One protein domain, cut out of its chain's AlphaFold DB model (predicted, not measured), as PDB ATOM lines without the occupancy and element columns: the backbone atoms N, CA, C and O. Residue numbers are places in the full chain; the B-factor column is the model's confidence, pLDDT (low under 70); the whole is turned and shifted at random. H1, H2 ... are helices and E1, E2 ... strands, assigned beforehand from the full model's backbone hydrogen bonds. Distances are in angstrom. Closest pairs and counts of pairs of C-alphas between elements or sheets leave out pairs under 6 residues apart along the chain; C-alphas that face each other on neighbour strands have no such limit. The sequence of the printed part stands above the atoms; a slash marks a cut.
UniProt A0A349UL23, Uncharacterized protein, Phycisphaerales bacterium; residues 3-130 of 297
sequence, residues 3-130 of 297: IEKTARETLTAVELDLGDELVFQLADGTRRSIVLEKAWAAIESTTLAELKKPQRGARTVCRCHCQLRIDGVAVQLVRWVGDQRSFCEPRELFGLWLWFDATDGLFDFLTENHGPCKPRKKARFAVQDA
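Overview. This is residues 3 to 130 of the 297 residues of an uncharacterized protein of Phycisphaerales bacterium (UniProt A0A349UL23). Two strongly twisted sheets stand partly face to face, a larger one of five strands with a long hairpin, E4 and E5, and a smaller one of four strands packed on it mainly through E8. The long hairpin runs on past the smaller sheet, the short helix H1 covers E4 there, and the link of residues 47 to 59 makes one end of the longest axis. The printed part has 128 residues with ten named strands and one named helix, in the order E1 E2 E3 E4 E5 E6 E7 E8 H1 E9 E10, and its class is mostly strand. The larger sheet runs E1 E3 E4 E5 E6 and is mixed; the smaller runs E2 E10 E8 E7 and is antiparallel throughout. The whole is compact, with a radius of gyration of the C-alphas of 15.8 A, and spans 52 by 26 by 24 A, only just a rod.

Arrangement. In the larger sheet E4, residues 31 to 46, and E5, residues 60 to 70, form a hairpin, antiparallel at 161 degrees, with N 40 and O 65 within hydrogen-bond range at 3.0 A. E5 forms a hairpin with the edge strand E6, residues 73 to 81, where N 68 and O 75 are 2.8 A apart. On the other side of E4 is E3, residues 21 to 25, with N 22 and O 34 at 2.8 A. E3, E4, E5 and E6 make a meander, each strand the antiparallel neighbour of the one before. The other edge strand, E1, residues 3 to 6, is parallel to E3 at 16 degrees, with N 5 and O 23 at 3.0 A. E4 bends by 58 degrees at residue 37. In the smaller sheet E8, residues 96 to 103, is antiparallel to E10, residues 123 to 129, at 166 degrees, with N 99 and O 126 at 2.9 A. E7, residues 91 to 93, forms a hairpin with E8, with N 93 and O 96 at 2.9 A. E2, residues 12 to 16, is the edge strand beside E10, with N 14 and O 125 at 3.0 A. Between the sheets, the closest C-alphas of E6 and E8 are those of Arg 79 and Phe 100, 6.9 A apart, and those of E4 and E8 are Ala 39 and Thr 103, 6.1 A apart. E1 and E2 are near each other, with 7 pairs of C-alphas within 10 A. E6 and E10 are apart. H1, residues 104 to 108, is on the larger sheet, over E4, at a height over the sheet of 7.4 A; the closest C-alphas of H1 and E4 are those of Gly 105 and Trp 40, 5.0 A apart. In H1, 0 of 1 O i to N i+4 pairs is within hydrogen-bond range, but 2 of 2 O i to N i+3 pairs are. E9, residues 111 to 114, pairs with no named strand, and H1 and E9 meet only through their link.

Along the chain. E4 is the longest strand, 41.4 A from C-alpha 31 at (1.915, -9.965, -28.518) to C-alpha 46 at (24.631, 23.709, -36.588). E5 measures 31.4 A, E6 26.3 A, E8 19.8 A and E10 19.6 A. E1, E2, E3, E7, E9 and H1 are shorter. E1 begins at C-alpha 3, (13.290, -9.068, -23.997), and E10 ends at C-alpha 129, (-0.677, 0.031, -25.026).

Size, cuts and confidence. The C-alphas of Asp 28 and Ala 49 are the two farthest apart, at 52.5 A. The printed part has no cut. The link from E4 to E5, 13 residues, is long; those from E6 to E7 and from E9 to E10 are short, and the other links are tight. The mean pLDDT of the printed part is 97.7, and no printed residue is under 70.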
ATOM      1  N   ILE A   3      13.780  -9.766 -25.189       98.19
ATOM      2  CA  ILE A   3      13.290  -9.068 -23.997       98.19
ATOM      3  C   ILE A   3      11.775  -9.212 -23.977       98.19
ATOM      4  O   ILE A   3      11.111  -8.862 -24.950       98.19
ATOM      5  N   GLU A   4      11.213  -9.708 -22.879       98.12
ATOM      6  CA  GLU A   4       9.762  -9.831 -22.733       98.12
ATOM      7  C   GLU A   4       9.238  -8.768 -21.770       98.12
ATOM      8  O   GLU A   4       9.767  -8.577 -20.673       98.12
ATOM      9  N   LYS A   5       8.202  -8.050 -22.201       98.00
ATOM     10  CA  LYS A   5       7.492  -7.053 -21.399       98.00
ATOM     11  C   LYS A   5       5.993  -7.210 -21.629       98.00
ATOM     12  O   LYS A   5       5.553  -7.653 -22.690       98.00
ATOM     13  N   THR A   6       5.212  -6.791 -20.650       97.75
ATOM     14  CA  THR A   6       3.752  -6.760 -20.730       97.75
ATOM     15  C   THR A   6       3.298  -5.343 -20.431       97.75
ATOM     16  O   THR A   6       3.910  -4.671 -19.606       97.75
ATOM     17  N   ALA A   7       2.249  -4.890 -21.109       97.62
ATOM     18  CA  ALA A   7       1.599  -3.623 -20.839       97.62
ATOM     19  C   ALA A   7       1.110  -3.591 -19.390       97.62
ATOM     20  O   ALA A   7       0.446  -4.520 -18.924       97.62
ATOM     21  N   ARG A   8       1.431  -2.504 -18.692       97.00
ATOM     22  CA  ARG A   8       1.032  -2.263 -17.304       97.00
ATOM     23  C   ARG A   8       0.241  -0.963 -17.215       97.00
ATOM     24  O   ARG A   8       0.011  -0.282 -18.218       97.00
ATOM     25  N   GLU A   9      -0.200  -0.626 -16.008       97.50
ATOM     26  CA  GLU A   9      -0.872   0.650 -15.758       97.50
ATOM     27  C   GLU A   9       0.068   1.842 -15.987       97.50
ATOM     28  O   GLU A   9      -0.402   2.914 -16.370       97.50
ATOM     29  N   THR A  10       1.384   1.657 -15.824       98.31
ATOM     30  CA  THR A  10       2.385   2.671 -16.168       98.31
ATOM     31  C   THR A  10       3.079   2.392 -17.498       98.31
ATOM     32  O   THR A  10       3.153   1.260 -17.981       98.31
ATOM     33  N   LEU A  11       3.655   3.450 -18.067       97.69
ATOM     34  CA  LEU A  11       4.572   3.405 -19.201       97.69
ATOM     35  C   LEU A  11       5.721   2.410 -18.962       97.69
ATOM     36  O   LEU A  11       6.212   2.272 -17.840       97.69
ATOM     37  N   THR A  12       6.163   1.746 -20.032       98.62
ATOM     38  CA  THR A  12       7.356   0.890 -20.034       98.62
ATOM     39  C   THR A  12       8.534   1.632 -20.652       98.62
ATOM     40  O   THR A  12       8.429   2.120 -21.779       98.62
ATOM     41  N   ALA A  13       9.664   1.673 -19.950       98.56
ATOM     42  CA  ALA A  13      10.928   2.173 -20.481       98.56
ATOM     43  C   ALA A  13      11.823   1.007 -20.913       98.56
ATOM     44  O   ALA A  13      11.919  -0.013 -20.224       98.56
ATOM     45  N   VAL A  14      12.476   1.132 -22.065       98.56
ATOM     46  CA  VAL A  14      13.340   0.074 -22.589       98.56
ATOM     47  C   VAL A  14      14.457   0.640 -23.448       98.56
ATOM     48  O   VAL A  14      14.270   1.594 -24.200       98.56
ATOM     49  N   GLU A  15      15.619   0.006 -23.366       98.69
ATOM     50  CA  GLU A  15      16.726   0.237 -24.282       98.69
ATOM     51  C   GLU A  15      17.063  -1.055 -25.025       98.69
ATOM     52  O   GLU A  15      17.031  -2.155 -24.453       98.69
ATOM     53  N   LEU A  16      17.399  -0.920 -26.306       98.81
ATOM     54  CA  LEU A  16      17.652  -2.018 -27.235       98.81
ATOM     55  C   LEU A  16      19.005  -1.829 -27.924       98.81
ATOM     56  O   LEU A  16      19.336  -0.722 -28.357       98.81
ATOM     57  N   ASP A  17      19.761  -2.918 -28.049       98.81
ATOM     58  CA  ASP A  17      20.874  -3.010 -28.994       98.81
ATOM     59  C   ASP A  17      20.376  -3.448 -30.377       98.81
ATOM     60  O   ASP A  17      19.243  -3.907 -30.541       98.81
ATOM     61  N   LEU A  18      21.215  -3.296 -31.406       98.69
ATOM     62  CA  LEU A  18      20.870  -3.782 -32.743       98.69
ATOM     63  C   LEU A  18      20.669  -5.304 -32.711       98.69
ATOM     64  O   LEU A  18      21.507  -6.043 -32.197       98.69
ATOM     65  N   GLY A  19      19.558  -5.770 -33.277       98.56
ATOM     66  CA  GLY A  19      19.150  -7.173 -33.255       98.56
ATOM     67  C   GLY A  19      18.481  -7.625 -31.952       98.56
ATOM     68  O   GLY A  19      18.096  -8.793 -31.858       98.56
ATOM     69  N   ASP A  20      18.316  -6.752 -30.950       98.81
ATOM     70  CA  ASP A  20      17.419  -7.045 -29.831       98.81
ATOM     71  C   ASP A  20      15.963  -7.090 -30.313       98.81
ATOM     72  O   ASP A  20      15.529  -6.269 -31.122       98.81
ATOM     73  N   GLU A  21      15.212  -8.053 -29.780       98.75
ATOM     74  CA  GLU A  21      13.776  -8.217 -29.982       98.75
ATOM     75  C   GLU A  21      13.053  -7.912 -28.670       98.75
ATOM     76  O   GLU A  21      13.230  -8.619 -27.675       98.75
ATOM     77  N   LEU A  22      12.200  -6.894 -28.674       98.75
ATOM     78  CA  LEU A  22      11.203  -6.679 -27.637       98.75
ATOM     79  C   LEU A  22       9.914  -7.406 -28.024       98.75
ATOM     80  O   LEU A  22       9.250  -7.037 -28.989       98.75
ATOM     81  N   VAL A  23       9.531  -8.402 -27.229       98.75
ATOM     82  CA  VAL A  23       8.206  -9.017 -27.287       98.75
ATOM     83  C   VAL A  23       7.321  -8.338 -26.249       98.75
ATOM     84  O   VAL A  23       7.437  -8.608 -25.052       98.75
ATOM     85  N   PHE A  24       6.441  -7.453 -26.712       98.69
ATOM     86  CA  PHE A  24       5.542  -6.665 -25.874       98.69
ATOM     87  C   PHE A  24       4.117  -7.221 -25.924       98.69
ATOM     88  O   PHE A  24       3.497  -7.266 -26.988       98.69
ATOM     89  N   GLN A  25       3.582  -7.658 -24.788       98.62
ATOM     90  CA  GLN A  25       2.198  -8.120 -24.676       98.62
ATOM     91  C   GLN A  25       1.265  -6.952 -24.330       98.62
ATOM     92  O   GLN A  25       1.403  -6.347 -23.275       98.62
ATOM     93  N   LEU A  26       0.308  -6.652 -25.202       98.50
ATOM     94  CA  LEU A  26      -0.748  -5.657 -25.002       98.50
ATOM     95  C   LEU A  26      -1.754  -6.100 -23.928       98.50
ATOM     96  O   LEU A  26      -1.799  -7.265 -23.532       98.50
ATOM     97  N   ALA A  27      -2.610  -5.178 -23.486       97.12
ATOM     98  CA  ALA A  27      -3.583  -5.429 -22.421       97.12
ATOM     99  C   ALA A  27      -4.661  -6.467 -22.787       97.12
ATOM    100  O   ALA A  27      -5.237  -7.087 -21.900       97.12
ATOM    101  N   ASP A  28      -4.917  -6.682 -24.079       97.31
ATOM    102  CA  ASP A  28      -5.810  -7.742 -24.576       97.31
ATOM    103  C   ASP A  28      -5.105  -9.093 -24.774       97.31
ATOM    104  O   ASP A  28      -5.700 -10.042 -25.278       97.31
ATOM    105  N   GLY A  29      -3.829  -9.186 -24.395       97.94
ATOM    106  CA  GLY A  29      -3.011 -10.382 -24.534       97.94
ATOM    107  C   GLY A  29      -2.317 -10.530 -25.887       97.94
ATOM    108  O   GLY A  29      -1.470 -11.417 -26.020       97.94
ATOM    109  N   THR A  30      -2.597  -9.667 -26.867       98.31
ATOM    110  CA  THR A  30      -1.902  -9.681 -28.159       98.31
ATOM    111  C   THR A  30      -0.419  -9.391 -27.965       98.31
ATOM    112  O   THR A  30      -0.055  -8.443 -27.276       98.31
ATOM    113  N   ARG A  31       0.462 -10.177 -28.589       98.50
ATOM    114  CA  ARG A  31       1.915  -9.965 -28.518       98.50
ATOM    115  C   ARG A  31       2.411  -9.274 -29.784       98.50
ATOM    116  O   ARG A  31       2.019  -9.664 -30.881       98.50
ATOM    117  N   ARG A  32       3.277  -8.279 -29.610       98.50
ATOM    118  CA  ARG A  32       4.003  -7.572 -30.671       98.50
ATOM    119  C   ARG A  32       5.482  -7.889 -30.572       98.50
ATOM    120  O   ARG A  32       6.049  -7.767 -29.491       98.50
ATOM    121  N   SER A  33       6.089  -8.287 -31.680       98.56
ATOM    122  CA  SER A  33       7.538  -8.430 -31.814       98.56
ATOM    123  C   SER A  33       8.099  -7.158 -32.437       98.56
ATOM    124  O   SER A  33       7.629  -6.733 -33.490       98.56
ATOM    125  N   ILE A  34       9.073  -6.532 -31.779       98.75
ATOM    126  CA  ILE A  34       9.721  -5.292 -32.215       98.75
ATOM    127  C   ILE A  34      11.227  -5.535 -32.224       98.75
ATOM    128  O   ILE A  34      11.841  -5.647 -31.166       98.75
ATOM    129  N   VAL A  35      11.829  -5.593 -33.408       98.88
ATOM    130  CA  VAL A  35      13.281  -5.762 -33.565       98.88
ATOM    131  C   VAL A  35      13.918  -4.435 -33.952       98.88
ATOM    132  O   VAL A  35      13.470  -3.803 -34.910       98.88
ATOM    133  N   LEU A  36      14.976  -4.024 -33.248       98.88
ATOM    134  CA  LEU A  36      15.783  -2.870 -33.648       98.88
ATOM    135  C   LEU A  36      16.785  -3.280 -34.732       98.88
ATOM    136  O   LEU A  36      17.740  -3.999 -34.459       98.88
ATOM    137  N   GLU A  37      16.600  -2.806 -35.962       98.75
ATOM    138  CA  GLU A  37      17.485  -3.151 -37.081       98.75
ATOM    139  C   GLU A  37      18.630  -2.150 -37.241       98.75
ATOM    140  O   GLU A  37      19.771  -2.543 -37.483       98.75
ATOM    141  N   LYS A  38      18.333  -0.850 -37.114       98.75
ATOM    142  CA  LYS A  38      19.324   0.234 -37.207       98.75
ATOM    143  C   LYS A  38      18.962   1.387 -36.284       98.75
ATOM    144  O   LYS A  38      17.784   1.681 -36.100       98.75
ATOM    145  N   ALA A  39      19.973   2.095 -35.798       98.69
ATOM    146  CA  ALA A  39      19.835   3.360 -35.089       98.69
ATOM    147  C   ALA A  39      21.022   4.262 -35.447       98.69
ATOM    148  O   ALA A  39      22.147   3.772 -35.548       98.69
ATOM    149  N   TRP A  40      20.767   5.539 -35.721       98.62
ATOM    150  CA  TRP A  40      21.806   6.513 -36.063       98.62
ATOM    151  C   TRP A  40      21.312   7.939 -35.832       98.62
ATOM    152  O   TRP A  40      20.106   8.180 -35.751       98.62
ATOM    153  N   ALA A  41      22.233   8.896 -35.776       98.50
ATOM    154  CA  ALA A  41      21.896  10.311 -35.757       98.50
ATOM    155  C   ALA A  41      22.580  11.067 -36.899       98.50
ATOM    156  O   ALA A  41      23.509  10.568 -37.534       98.50
ATOM    157  N   ALA A  42      22.101  12.276 -37.164       98.31
ATOM    158  CA  ALA A  42      22.725  13.226 -38.070       98.31
ATOM    159  C   ALA A  42      22.511  14.651 -37.557       98.31
ATOM    160  O   ALA A  42      21.507  14.940 -36.900       98.31
ATOM    161  N   ILE A  43      23.421  15.556 -37.905       98.19
ATOM    162  CA  ILE A  43      23.204  16.991 -37.727       98.19
ATOM    163  C   ILE A  43      22.279  17.466 -38.846       98.19
ATOM    164  O   ILE A  43      22.565  17.267 -40.025       98.19
ATOM    165  N   GLU A  44      21.170  18.092 -38.471       97.81
ATOM    166  CA  GLU A  44      20.291  18.789 -39.410       97.81
ATOM    167  C   GLU A  44      20.826  20.192 -39.697       97.81
ATOM    168  O   GLU A  44      20.876  20.631 -40.842       97.81
ATOM    169  N   SER A  45      21.235  20.899 -38.646       98.12
ATOM    170  CA  SER A  45      21.864  22.213 -38.750       98.12
ATOM    171  C   SER A  45      22.740  22.469 -37.532       98.12
ATOM    172  O   SER A  45      22.463  21.962 -36.446       98.12
ATOM    173  N   THR A  46      23.805  23.246 -37.703       98.06
ATOM    174  CA  THR A  46      24.631  23.709 -36.588       98.06
ATOM    175  C   THR A  46      25.267  25.050 -36.916       98.06
ATOM    176  O   THR A  46      25.593  25.325 -38.072       98.06
ATOM    177  N   THR A  47      25.443  25.881 -35.894       97.94
ATOM    178  CA  THR A  47      26.241  27.108 -35.962       97.94
ATOM    179  C   THR A  47      27.602  26.953 -35.283       97.94
ATOM    180  O   THR A  47      28.328  27.937 -35.158       97.94
ATOM    181  N   LEU A  48      27.942  25.758 -34.786       97.69
ATOM    182  CA  LEU A  48      29.243  25.499 -34.182       97.69
ATOM    183  C   LEU A  48      30.349  25.565 -35.235       97.69
ATOM    184  O   LEU A  48      30.242  24.965 -36.303       97.69
ATOM    185  N   ALA A  49      31.448  26.237 -34.895       96.81
ATOM    186  CA  ALA A  49      32.671  26.169 -35.693       96.81
ATOM    187  C   ALA A  49      33.360  24.796 -35.568       96.81
ATOM    188  O   ALA A  49      33.991  24.324 -36.510       96.81
ATOM    189  N   GLU A  50      33.230  24.161 -34.402       97.25
ATOM    190  CA  GLU A  50      33.819  22.867 -34.067       97.25
ATOM    191  C   GLU A  50      32.789  22.054 -33.271       97.25
ATOM    192  O   GLU A  50      32.265  22.526 -32.261       97.25
ATOM    193  N   LEU A  51      32.462  20.844 -33.735       96.94
ATOM    194  CA  LEU A  51      31.509  19.971 -33.040       96.94
ATOM    195  C   LEU A  51      32.035  19.580 -31.657       96.94
ATOM    196  O   LEU A  51      33.244  19.512 -31.449       96.94
ATOM    197  N   LYS A  52      31.123  19.287 -30.721       97.12
ATOM    198  CA  LYS A  52      31.444  18.904 -29.331       97.12
ATOM    199  C   LYS A  52      32.196  19.964 -28.516       97.12
ATOM    200  O   LYS A  52      32.663  19.669 -27.419       97.12
ATOM    201  N   LYS A  53      32.289  21.195 -29.019       97.44
ATOM    202  CA  LYS A  53      32.881  22.322 -28.306       97.44
ATOM    203  C   LYS A  53      31.803  23.363 -28.022       97.44
ATOM    204  O   LYS A  53      31.434  24.091 -28.944       97.44
ATOM    205  N   PRO A  54      31.278  23.436 -26.789       95.56
ATOM    206  CA  PRO A  54      30.194  24.354 -26.476       95.56
ATOM    207  C   PRO A  54      30.617  25.796 -26.748       95.56
ATOM    208  O   PRO A  54      31.704  26.237 -26.362       95.56
ATOM    209  N   GLN A  55      29.740  26.537 -27.416       96.06
ATOM    210  CA  GLN A  55      29.930  27.948 -27.715       96.06
ATOM    211  C   GLN A  55      28.651  28.699 -27.358       96.06
ATOM    212  O   GLN A  55      27.567  28.373 -27.835       96.06
ATOM    213  N   ARG A  56      28.773  29.738 -26.527       92.62
ATOM    214  CA  ARG A  56      27.620  30.537 -26.098       92.62
ATOM    215  C   ARG A  56      26.846  31.072 -27.306       92.62
ATOM    216  O   ARG A  56      27.440  31.655 -28.214       92.62
ATOM    217  N   GLY A  57      25.529  30.879 -27.294       91.00
ATOM    218  CA  GLY A  57      24.628  31.280 -28.377       91.00
ATOM    219  C   GLY A  57      24.691  30.399 -29.628       91.00
ATOM    220  O   GLY A  57      23.947  30.657 -30.575       91.00
ATOM    221  N   ALA A  58      25.548  29.372 -29.663       95.62
ATOM    222  CA  ALA A  58      25.517  28.398 -30.740       95.62
ATOM    223  C   ALA A  58      24.299  27.486 -30.607       95.62
ATOM    224  O   ALA A  58      23.845  27.175 -29.507       95.62
ATOM    225  N   ARG A  59      23.787  27.050 -31.755       96.19
ATOM    226  CA  ARG A  59      22.624  26.177 -31.858       96.19
ATOM    227  C   ARG A  59      22.961  25.002 -32.749       96.19
ATOM    228  O   ARG A  59      23.582  25.173 -33.798       96.19
ATOM    229  N   THR A  60      22.504  23.829 -32.347       97.81
ATOM    230  CA  THR A  60      22.574  22.615 -33.152       97.81
ATOM    231  C   THR A  60      21.216  21.940 -33.095       97.81
ATOM    232  O   THR A  60      20.622  21.823 -32.029       97.81
ATOM    233  N   VAL A  61      20.729  21.494 -34.246       98.06
ATOM    234  CA  VAL A  61      19.554  20.632 -34.353       98.06
ATOM    235  C   VAL A  61      20.035  19.293 -34.875       98.06
ATOM    236  O   VAL A  61      20.678  19.227 -35.927       98.06
ATOM    237  N   CYS A  62      19.700  18.224 -34.164       98.06
ATOM    238  CA  CYS A  62      20.027  16.867 -34.575       98.06
ATOM    239  C   CYS A  62      18.761  16.098 -34.944       98.06
ATOM    240  O   CYS A  62      17.676  16.337 -34.413       98.06
ATOM    241  N   ARG A  63      18.920  15.123 -35.837       97.75
ATOM    242  CA  ARG A  63      17.929  14.092 -36.121       97.75
ATOM    243  C   ARG A  63      18.414  12.758 -35.597       97.75
ATOM    244  O   ARG A  63      19.473  12.284 -35.992       97.75
ATOM    245  N   CYS A  64      17.597  12.135 -34.769       98.00
ATOM    246  CA  CYS A  64      17.713  10.743 -34.383       98.00
ATOM    247  C   CYS A  64      16.860   9.905 -35.332       98.00
ATOM    248  O   CYS A  64      15.715  10.251 -35.632       98.00
ATOM    249  N   HIS A  65      17.386   8.765 -35.753       98.50
ATOM    250  CA  HIS A  65      16.704   7.820 -36.620       98.50
ATOM    251  C   HIS A  65      16.778   6.409 -36.048       98.50
ATOM    252  O   HIS A  65      17.794   6.010 -35.477       98.50
ATOM    253  N   CYS A  66      15.733   5.621 -36.286       98.56
ATOM    254  CA  CYS A  66      15.822   4.174 -36.164       98.56
ATOM    255  C   CYS A  66      14.996   3.458 -37.237       98.56
ATOM    256  O   CYS A  66      14.032   4.002 -37.783       98.56
ATOM    257  N   GLN A  67      15.410   2.233 -37.549       98.75
ATOM    258  CA  GLN A  67      14.645   1.268 -38.331       98.75
ATOM    259  C   GLN A  67      14.277   0.105 -37.419       98.75
ATOM    260  O   GLN A  67      15.145  -0.480 -36.767       98.75
ATOM    261  N   LEU A  68      12.986  -0.196 -37.380       98.75
ATOM    262  CA  LEU A  68      12.392  -1.276 -36.615       98.75
ATOM    263  C   LEU A  68      11.738  -2.274 -37.564       98.75
ATOM    264  O   LEU A  68      11.216  -1.893 -38.614       98.75
ATOM    265  N   ARG A  69      11.667  -3.532 -37.145       98.75
ATOM    266  CA  ARG A  69      10.754  -4.520 -37.719       98.75
ATOM    267  C   ARG A  69       9.699  -4.866 -36.681       98.75
ATOM    268  O   ARG A  69      10.035  -5.473 -35.669       98.75
ATOM    269  N   ILE A  70       8.453  -4.461 -36.920       98.50
ATOM    270  CA  ILE A  70       7.321  -4.716 -36.020       98.50
ATOM    271  C   ILE A  70       6.403  -5.750 -36.662       98.50
ATOM    272  O   ILE A  70       5.860  -5.492 -37.732       98.50
ATOM    273  N   ASP A  71       6.268  -6.926 -36.047       98.12
ATOM    274  CA  ASP A  71       5.486  -8.057 -36.576       98.12
ATOM    275  C   ASP A  71       5.809  -8.365 -38.059       98.12
ATOM    276  O   ASP A  71       4.941  -8.655 -38.879       98.12
ATOM    277  N   GLY A  72       7.091  -8.258 -38.431       97.94
ATOM    278  CA  GLY A  72       7.574  -8.469 -39.801       97.94
ATOM    279  C   GLY A  72       7.507  -7.244 -40.725       97.94
ATOM    280  O   GLY A  72       8.109  -7.276 -41.797       97.94
ATOM    281  N   VAL A  73       6.856  -6.153 -40.312       98.56
ATOM    282  CA  VAL A  73       6.726  -4.911 -41.089       98.56
ATOM    283  C   VAL A  73       7.871  -3.952 -40.774       98.56
ATOM    284  O   VAL A  73       8.129  -3.638 -39.614       98.56
ATOM    285  N   ALA A  74       8.546  -3.450 -41.810       98.50
ATOM    286  CA  ALA A  74       9.583  -2.433 -41.656       98.50
ATOM    287  C   ALA A  74       8.968  -1.065 -41.310       98.50
ATOM    288  O   ALA A  74       8.071  -0.580 -42.000       98.50
ATOM    289  N   VAL A  75       9.483  -0.431 -40.260       98.50
ATOM    290  CA  VAL A  75       9.055   0.876 -39.754       98.50
ATOM    291  C   VAL A  75      10.283   1.759 -39.575       98.50
ATOM    292  O   VAL A  75      11.281   1.335 -39.001       98.50
ATOM    293  N   GLN A  76      10.207   3.011 -40.024       98.25
ATOM    294  CA  GLN A  76      11.239   4.008 -39.760       98.25
ATOM    295  C   GLN A  76      10.685   5.112 -38.866       98.25
ATOM    296  O   GLN A  76       9.648   5.702 -39.169       98.25
ATOM    297  N   LEU A  77      11.402   5.414 -37.784       98.19
ATOM    298  CA  LEU A  77      11.089   6.527 -36.895       98.19
ATOM    299  C   LEU A  77      12.180   7.586 -36.987       98.19
ATOM    300  O   LEU A  77      13.363   7.280 -37.151       98.19
ATOM    301  N   VAL A  78      11.757   8.843 -36.875       97.62
ATOM    302  CA  VAL A  78      12.638  10.008 -36.842       97.62
ATOM    303  C   VAL A  78      12.170  10.930 -35.724       97.62
ATOM    304  O   VAL A  78      10.977  11.233 -35.639       97.62
ATOM    305  N   ARG A  79      13.111  11.366 -34.887       96.69
ATOM    306  CA  ARG A  79      12.922  12.392 -33.855       96.69
ATOM    307  C   ARG A  79      13.933  13.505 -34.091       96.69
ATOM    308  O   ARG A  79      15.071  13.235 -34.460       96.69
ATOM    309  N   TRP A  80      13.513  14.740 -33.880       97.06
ATOM    310  CA  TRP A  80      14.401  15.897 -33.855       97.06
ATOM    311  C   TRP A  80      14.691  16.251 -32.403       97.06
ATOM    312  O   TRP A  80      13.834  16.046 -31.547       97.06
ATOM    313  N   VAL A  81      15.890  16.757 -32.142       96.12
ATOM    314  CA  VAL A  81      16.268  17.333 -30.848       96.12
ATOM    315  C   VAL A  81      16.915  18.695 -31.076       96.12
ATOM    316  O   VAL A  81      17.670  18.872 -32.037       96.12
ATOM    317  N   GLY A  82      16.601  19.653 -30.204       95.50
ATOM    318  CA  GLY A  82      17.057  21.043 -30.313       95.50
ATOM    319  C   GLY A  82      16.134  21.975 -31.110       95.50
ATOM    320  O   GLY A  82      16.558  23.070 -31.466       95.50
ATOM    321  N   ASP A  83      14.893  21.573 -31.420       96.06
ATOM    322  CA  ASP A  83      13.904  22.445 -32.069       96.06
ATOM    323  C   ASP A  83      12.452  22.148 -31.628       96.06
ATOM    324  O   ASP A  83      12.198  21.294 -30.783       96.06
ATOM    325  N   GLN A  84      11.460  22.837 -32.208       97.19
ATOM    326  CA  GLN A  84      10.042  22.648 -31.858       97.19
ATOM    327  C   GLN A  84       9.539  21.210 -32.078       97.19
ATOM    328  O   GLN A  84       8.589  20.781 -31.422       97.19
ATOM    329  N   ARG A  85      10.154  20.454 -32.993       96.88
ATOM    330  CA  ARG A  85       9.785  19.065 -33.291       96.88
ATOM    331  C   ARG A  85      10.286  18.096 -32.213       96.88
ATOM    332  O   ARG A  85       9.863  16.939 -32.246       96.88
ATOM    333  N   SER A  86      11.100  18.555 -31.251       96.75
ATOM    334  CA  SER A  86      11.417  17.816 -30.018       96.75
ATOM    335  C   SER A  86      10.155  17.400 -29.259       96.75
ATOM    336  O   SER A  86      10.093  16.292 -28.733       96.75
ATOM    337  N   PHE A  87       9.119  18.250 -29.251       96.88
ATOM    338  CA  PHE A  87       7.848  18.011 -28.556       96.88
ATOM    339  C   PHE A  87       6.906  17.125 -29.380       96.88
ATOM    340  O   PHE A  87       5.783  17.503 -29.720       96.88
ATOM    341  N   CYS A  88       7.383  15.945 -29.770       93.56
ATOM    342  CA  CYS A  88       6.640  15.044 -30.638       93.56
ATOM    343  C   CYS A  88       5.566  14.239 -29.886       93.56
ATOM    344  O   CYS A  88       5.690  13.894 -28.709       93.56
ATOM    345  N   GLU A  89       4.487  13.918 -30.597       96.06
ATOM    346  CA  GLU A  89       3.497  12.936 -30.155       96.06
ATOM    347  C   GLU A  89       4.048  11.503 -30.319       96.06
ATOM    348  O   GLU A  89       4.840  11.262 -31.241       96.06
ATOM    349  N   PRO A  90       3.608  10.525 -29.498       97.19
ATOM    350  CA  PRO A  90       3.896   9.116 -29.759       97.19
ATOM    351  C   PRO A  90       3.399   8.709 -31.141       97.19
ATOM    352  O   PRO A  90       2.384   9.208 -31.636       97.19
ATOM    353  N   ARG A  91       4.063   7.721 -31.739       97.75
ATOM    354  CA  ARG A  91       3.507   7.027 -32.900       97.75
ATOM    355  C   ARG A  91       2.578   5.922 -32.428       97.75
ATOM    356  O   ARG A  91       2.993   5.065 -31.654       97.75
ATOM    357  N   GLU A  92       1.339   5.951 -32.909       97.69
ATOM    358  CA  GLU A  92       0.406   4.847 -32.734       97.69
ATOM    359  C   GLU A  92       0.610   3.823 -33.852       97.69
ATOM    360  O   GLU A  92       0.365   4.115 -35.020       97.69
ATOM    361  N   LEU A  93       1.116   2.641 -33.503       96.94
ATOM    362  CA  LEU A  93       1.483   1.590 -34.451       96.94
ATOM    363  C   LEU A  93       1.068   0.234 -33.885       96.94
ATOM    364  O   LEU A  93       1.498  -0.138 -32.800       96.94
ATOM    365  N   PHE A  94       0.251  -0.527 -34.613       97.56
ATOM    366  CA  PHE A  94      -0.131  -1.899 -34.231       97.56
ATOM    367  C   PHE A  94      -0.737  -2.025 -32.812       97.56
ATOM    368  O   PHE A  94      -0.587  -3.055 -32.153       97.56
ATOM    369  N   GLY A  95      -1.430  -0.984 -32.336       97.88
ATOM    370  CA  GLY A  95      -1.994  -0.925 -30.979       97.88
ATOM    371  C   GLY A  95      -1.001  -0.507 -29.887       97.88
ATOM    372  O   GLY A  95      -1.331  -0.585 -28.706       97.88
ATOM    373  N   LEU A  96       0.201  -0.060 -30.258       97.94
ATOM    374  CA  LEU A  96       1.213   0.503 -29.365       97.94
ATOM    375  C   LEU A  96       1.245   2.022 -29.504       97.94
ATOM    376  O   LEU A  96       1.178   2.534 -30.618       97.94
ATOM    377  N   TRP A  97       1.462   2.731 -28.405       98.19
ATOM    378  CA  TRP A  97       2.120   4.029 -28.427       98.19
ATOM    379  C   TRP A  97       3.618   3.836 -28.253       98.19
ATOM    380  O   TRP A  97       4.072   3.214 -27.290       98.19
ATOM    381  N   LEU A  98       4.377   4.387 -29.194       98.19
ATOM    382  CA  LEU A  98       5.824   4.290 -29.226       98.19
ATOM    383  C   LEU A  98       6.444   5.686 -29.278       98.19
ATOM    384  O   LEU A  98       6.269   6.428 -30.250       98.19
ATOM    385  N   TRP A  99       7.201   6.016 -28.236       98.50
ATOM    386  CA  TRP A  99       8.126   7.141 -28.223       98.50
ATOM    387  C   TRP A  99       9.515   6.616 -28.544       98.50
ATOM    388  O   TRP A  99      10.084   5.834 -27.782       98.50
ATOM    389  N   PHE A 100      10.066   7.051 -29.673       98.38
ATOM    390  CA  PHE A 100      11.494   6.920 -29.911       98.38
ATOM    391  C   PHE A 100      12.189   8.056 -29.172       98.38
ATOM    392  O   PHE A 100      12.161   9.191 -29.640       98.38
ATOM    393  N   ASP A 101      12.745   7.744 -28.004       97.94
ATOM    394  CA  ASP A 101      13.383   8.739 -27.153       97.94
ATOM    395  C   ASP A 101      14.730   9.132 -27.754       97.94
ATOM    396  O   ASP A 101      14.891  10.254 -28.210       97.94
ATOM    397  N   ALA A 102      15.693   8.223 -27.870       97.19
ATOM    398  CA  ALA A 102      17.005   8.598 -28.388       97.19
ATOM    399  C   ALA A 102      17.801   7.423 -28.932       97.19
ATOM    400  O   ALA A 102      17.474   6.262 -28.703       97.19
ATOM    401  N   THR A 103      18.890   7.742 -29.624       98.50
ATOM    402  CA  THR A 103      19.945   6.798 -29.997       98.50
ATOM    403  C   THR A 103      21.286   7.284 -29.466       98.50
ATOM    404  O   THR A 103      21.526   8.492 -29.399       98.50
ATOM    405  N   ASP A 104      22.166   6.353 -29.100       98.38
ATOM    406  CA  ASP A 104      23.530   6.672 -28.669       98.38
ATOM    407  C   ASP A 104      24.353   7.374 -29.764       98.38
ATOM    408  O   ASP A 104      25.264   8.133 -29.438       98.38
ATOM    409  N   GLY A 105      23.986   7.206 -31.042       98.12
ATOM    410  CA  GLY A 105      24.616   7.886 -32.176       98.12
ATOM    411  C   GLY A 105      24.516   9.413 -32.118       98.12
ATOM    412  O   GLY A 105      25.302  10.105 -32.756       98.12
ATOM    413  N   LEU A 106      23.605   9.980 -31.313       97.62
ATOM    414  CA  LEU A 106      23.582  11.427 -31.065       97.62
ATOM    415  C   LEU A 106      24.915  11.922 -30.469       97.62
ATOM    416  O   LEU A 106      25.378  13.024 -30.770       97.62
ATOM    417  N   PHE A 107      25.571  11.077 -29.675       98.00
ATOM    418  CA  PHE A 107      26.821  11.379 -28.979       98.00
ATOM    419  C   PHE A 107      28.058  11.229 -29.873       98.00
ATOM    420  O   PHE A 107      29.184  11.462 -29.428       98.00
ATOM    421  N   ASP A 108      27.873  10.923 -31.157       97.81
ATOM    422  CA  ASP A 108      28.902  11.150 -32.172       97.81
ATOM    423  C   ASP A 108      29.083  12.653 -32.437       97.81
ATOM    424  O   ASP A 108      30.193  13.088 -32.752       97.81
ATOM    425  N   PHE A 109      28.042  13.461 -32.190       97.88
ATOM    426  CA  PHE A 109      28.014  14.910 -32.431       97.88
ATOM    427  C   PHE A 109      27.974  15.754 -31.153       97.88
ATOM    428  O   PHE A 109      28.444  16.889 -31.171       97.88
ATOM    429  N   LEU A 110      27.438  15.202 -30.060       97.69
ATOM    430  CA  LEU A 110      27.268  15.893 -28.778       97.69
ATOM    431  C   LEU A 110      28.130  15.285 -27.664       97.69
ATOM    432  O   LEU A 110      28.562  14.134 -27.759       97.69
ATOM    433  N   THR A 111      28.363  16.049 -26.599       97.88
ATOM    434  CA  THR A 111      28.950  15.556 -25.341       97.88
ATOM    435  C   THR A 111      27.869  15.308 -24.283       97.88
ATOM    436  O   THR A 111      26.734  15.744 -24.439       97.88
ATOM    437  N   GLU A 112      28.210  14.612 -23.198       96.81
ATOM    438  CA  GLU A 112      27.316  14.367 -22.056       96.81
ATOM    439  C   GLU A 112      27.829  15.097 -20.805       96.81
ATOM    440  O   GLU A 112      28.184  14.488 -19.800       96.81
ATOM    441  N   ASN A 113      27.935  16.425 -20.890       94.88
ATOM    442  CA  ASN A 113      28.448  17.257 -19.795       94.88
ATOM    443  C   ASN A 113      27.352  18.027 -19.040       94.88
ATOM    444  O   ASN A 113      27.637  18.624 -18.002       94.88
ATOM    445  N   HIS A 114      26.104  17.998 -19.522       92.44
ATOM    446  CA  HIS A 114      24.972  18.721 -18.931       92.44
ATOM    447  C   HIS A 114      23.921  17.766 -18.341       92.44
ATOM    448  O   HIS A 114      22.723  17.865 -18.599       92.44
ATOM    449  N   GLY A 115      24.396  16.814 -17.535       92.75
ATOM    450  CA  GLY A 115      23.581  15.783 -16.895       92.75
ATOM    451  C   GLY A 115      23.475  14.485 -17.711       92.75
ATOM    452  O   GLY A 115      23.612  14.503 -18.935       92.75
ATOM    453  N   PRO A 116      23.244  13.343 -17.038       95.06
ATOM    454  CA  PRO A 116      23.140  12.051 -17.702       95.06
ATOM    455  C   PRO A 116      21.903  12.007 -18.603       95.06
ATOM    456  O   PRO A 116      20.799  12.353 -18.187       95.06
ATOM    457  N   CYS A 117      22.084  11.559 -19.838       97.12
ATOM    458  CA  CYS A 117      21.010  11.392 -20.814       97.12
ATOM    459  C   CYS A 117      21.323  10.393 -21.927       97.12
ATOM    460  O   CYS A 117      20.402   9.986 -22.644       97.12
ATOM    461  N   LYS A 118      22.577   9.959 -22.078       97.94
ATOM    462  CA  LYS A 118      22.982   9.006 -23.101       97.94
ATOM    463  C   LYS A 118      22.308   7.654 -22.883       97.94
ATOM    464  O   LYS A 118      22.384   7.109 -21.782       97.94
ATOM    465  N   PRO A 119      21.653   7.089 -23.913       98.12
ATOM    466  CA  PRO A 119      21.193   5.710 -23.854       98.12
ATOM    467  C   PRO A 119      22.348   4.755 -23.525       98.12
ATOM    468  O   PRO A 119      23.430   4.877 -24.104       98.12
ATOM    469  N   ARG A 120      22.132   3.791 -22.620       97.88
ATOM    470  CA  ARG A 120      23.151   2.771 -22.294       97.88
ATOM    471  C   ARG A 120      23.290   1.740 -23.416       97.88
ATOM    472  O   ARG A 120      24.348   1.130 -23.550       97.88
ATOM    473  N   LYS A 121      22.245   1.571 -24.233       98.56
ATOM    474  CA  LYS A 121      22.259   0.794 -25.485       98.56
ATOM    475  C   LYS A 121      22.051   1.665 -26.725       98.56
ATOM    476  O   LYS A 121      21.893   2.877 -26.639       98.56
ATOM    477  N   LYS A 122      22.000   1.039 -27.905       98.69
ATOM    478  CA  LYS A 122      21.894   1.727 -29.207       98.69
ATOM    479  C   LYS A 122      20.681   2.642 -29.360       98.69
ATOM    480  O   LYS A 122      20.792   3.694 -29.995       98.69
ATOM    481  N   ALA A 123      19.529   2.268 -28.809       98.69
ATOM    482  CA  ALA A 123      18.348   3.125 -28.800       98.69
ATOM    483  C   ALA A 123      17.500   2.949 -27.538       98.69
ATOM    484  O   ALA A 123      17.418   1.857 -26.980       98.69
ATOM    485  N   ARG A 124      16.834   4.032 -27.134       98.81
ATOM    486  CA  ARG A 124      15.919   4.118 -25.998       98.81
ATOM    487  C   ARG A 124      14.508   4.430 -26.473       98.81
ATOM    488  O   ARG A 124      14.302   5.286 -27.336       98.81
ATOM    489  N   PHE A 125      13.541   3.745 -25.880       98.75
ATOM    490  CA  PHE A 125      12.128   3.878 -26.191       98.75
ATOM    491  C   PHE A 125      11.289   3.956 -24.920       98.75
ATOM    492  O   PHE A 125      11.616   3.357 -23.893       98.75
ATOM    493  N   ALA A 126      10.152   4.630 -25.050       98.62
ATOM    494  CA  ALA A 126       9.027   4.485 -24.143       98.62
ATOM    495  C   ALA A 126       7.873   3.810 -24.898       98.62
ATOM    496  O   ALA A 126       7.562   4.188 -26.031       98.62
ATOM    497  N   VAL A 127       7.260   2.795 -24.290       98.50
ATOM    498  CA  VAL A 127       6.249   1.935 -24.921       98.50
ATOM    499  C   VAL A 127       5.025   1.822 -24.019       98.50
ATOM    500  O   VAL A 127       5.155   1.580 -22.818       98.50
ATOM    501  N   GLN A 128       3.833   1.971 -24.595       98.31
ATOM    502  CA  GLN A 128       2.565   1.746 -23.899       98.31
ATOM    503  C   GLN A 128       1.524   1.113 -24.833       98.31
ATOM    504  O   GLN A 128       1.596   1.278 -26.048       98.31
ATOM    505  N   ASP A 129       0.539   0.401 -24.286       98.38
ATOM    506  CA  ASP A 129      -0.677   0.031 -25.026       98.38
ATOM    507  C   ASP A 129      -1.439   1.305 -25.432       98.38
ATOM    508  O   ASP A 129      -1.720   2.154 -24.587       98.38
ATOM    509  N   ALA A 130      -1.796   1.449 -26.710       97.69
ATOM    510  CA  ALA A 130      -2.406   2.673 -27.241       97.69
ATOM    511  C   ALA A 130      -3.772   3.021 -26.619       97.69
ATOM    512  O   ALA A 130      -4.254   4.145 -26.758       97.69
TER     513      ALA A 130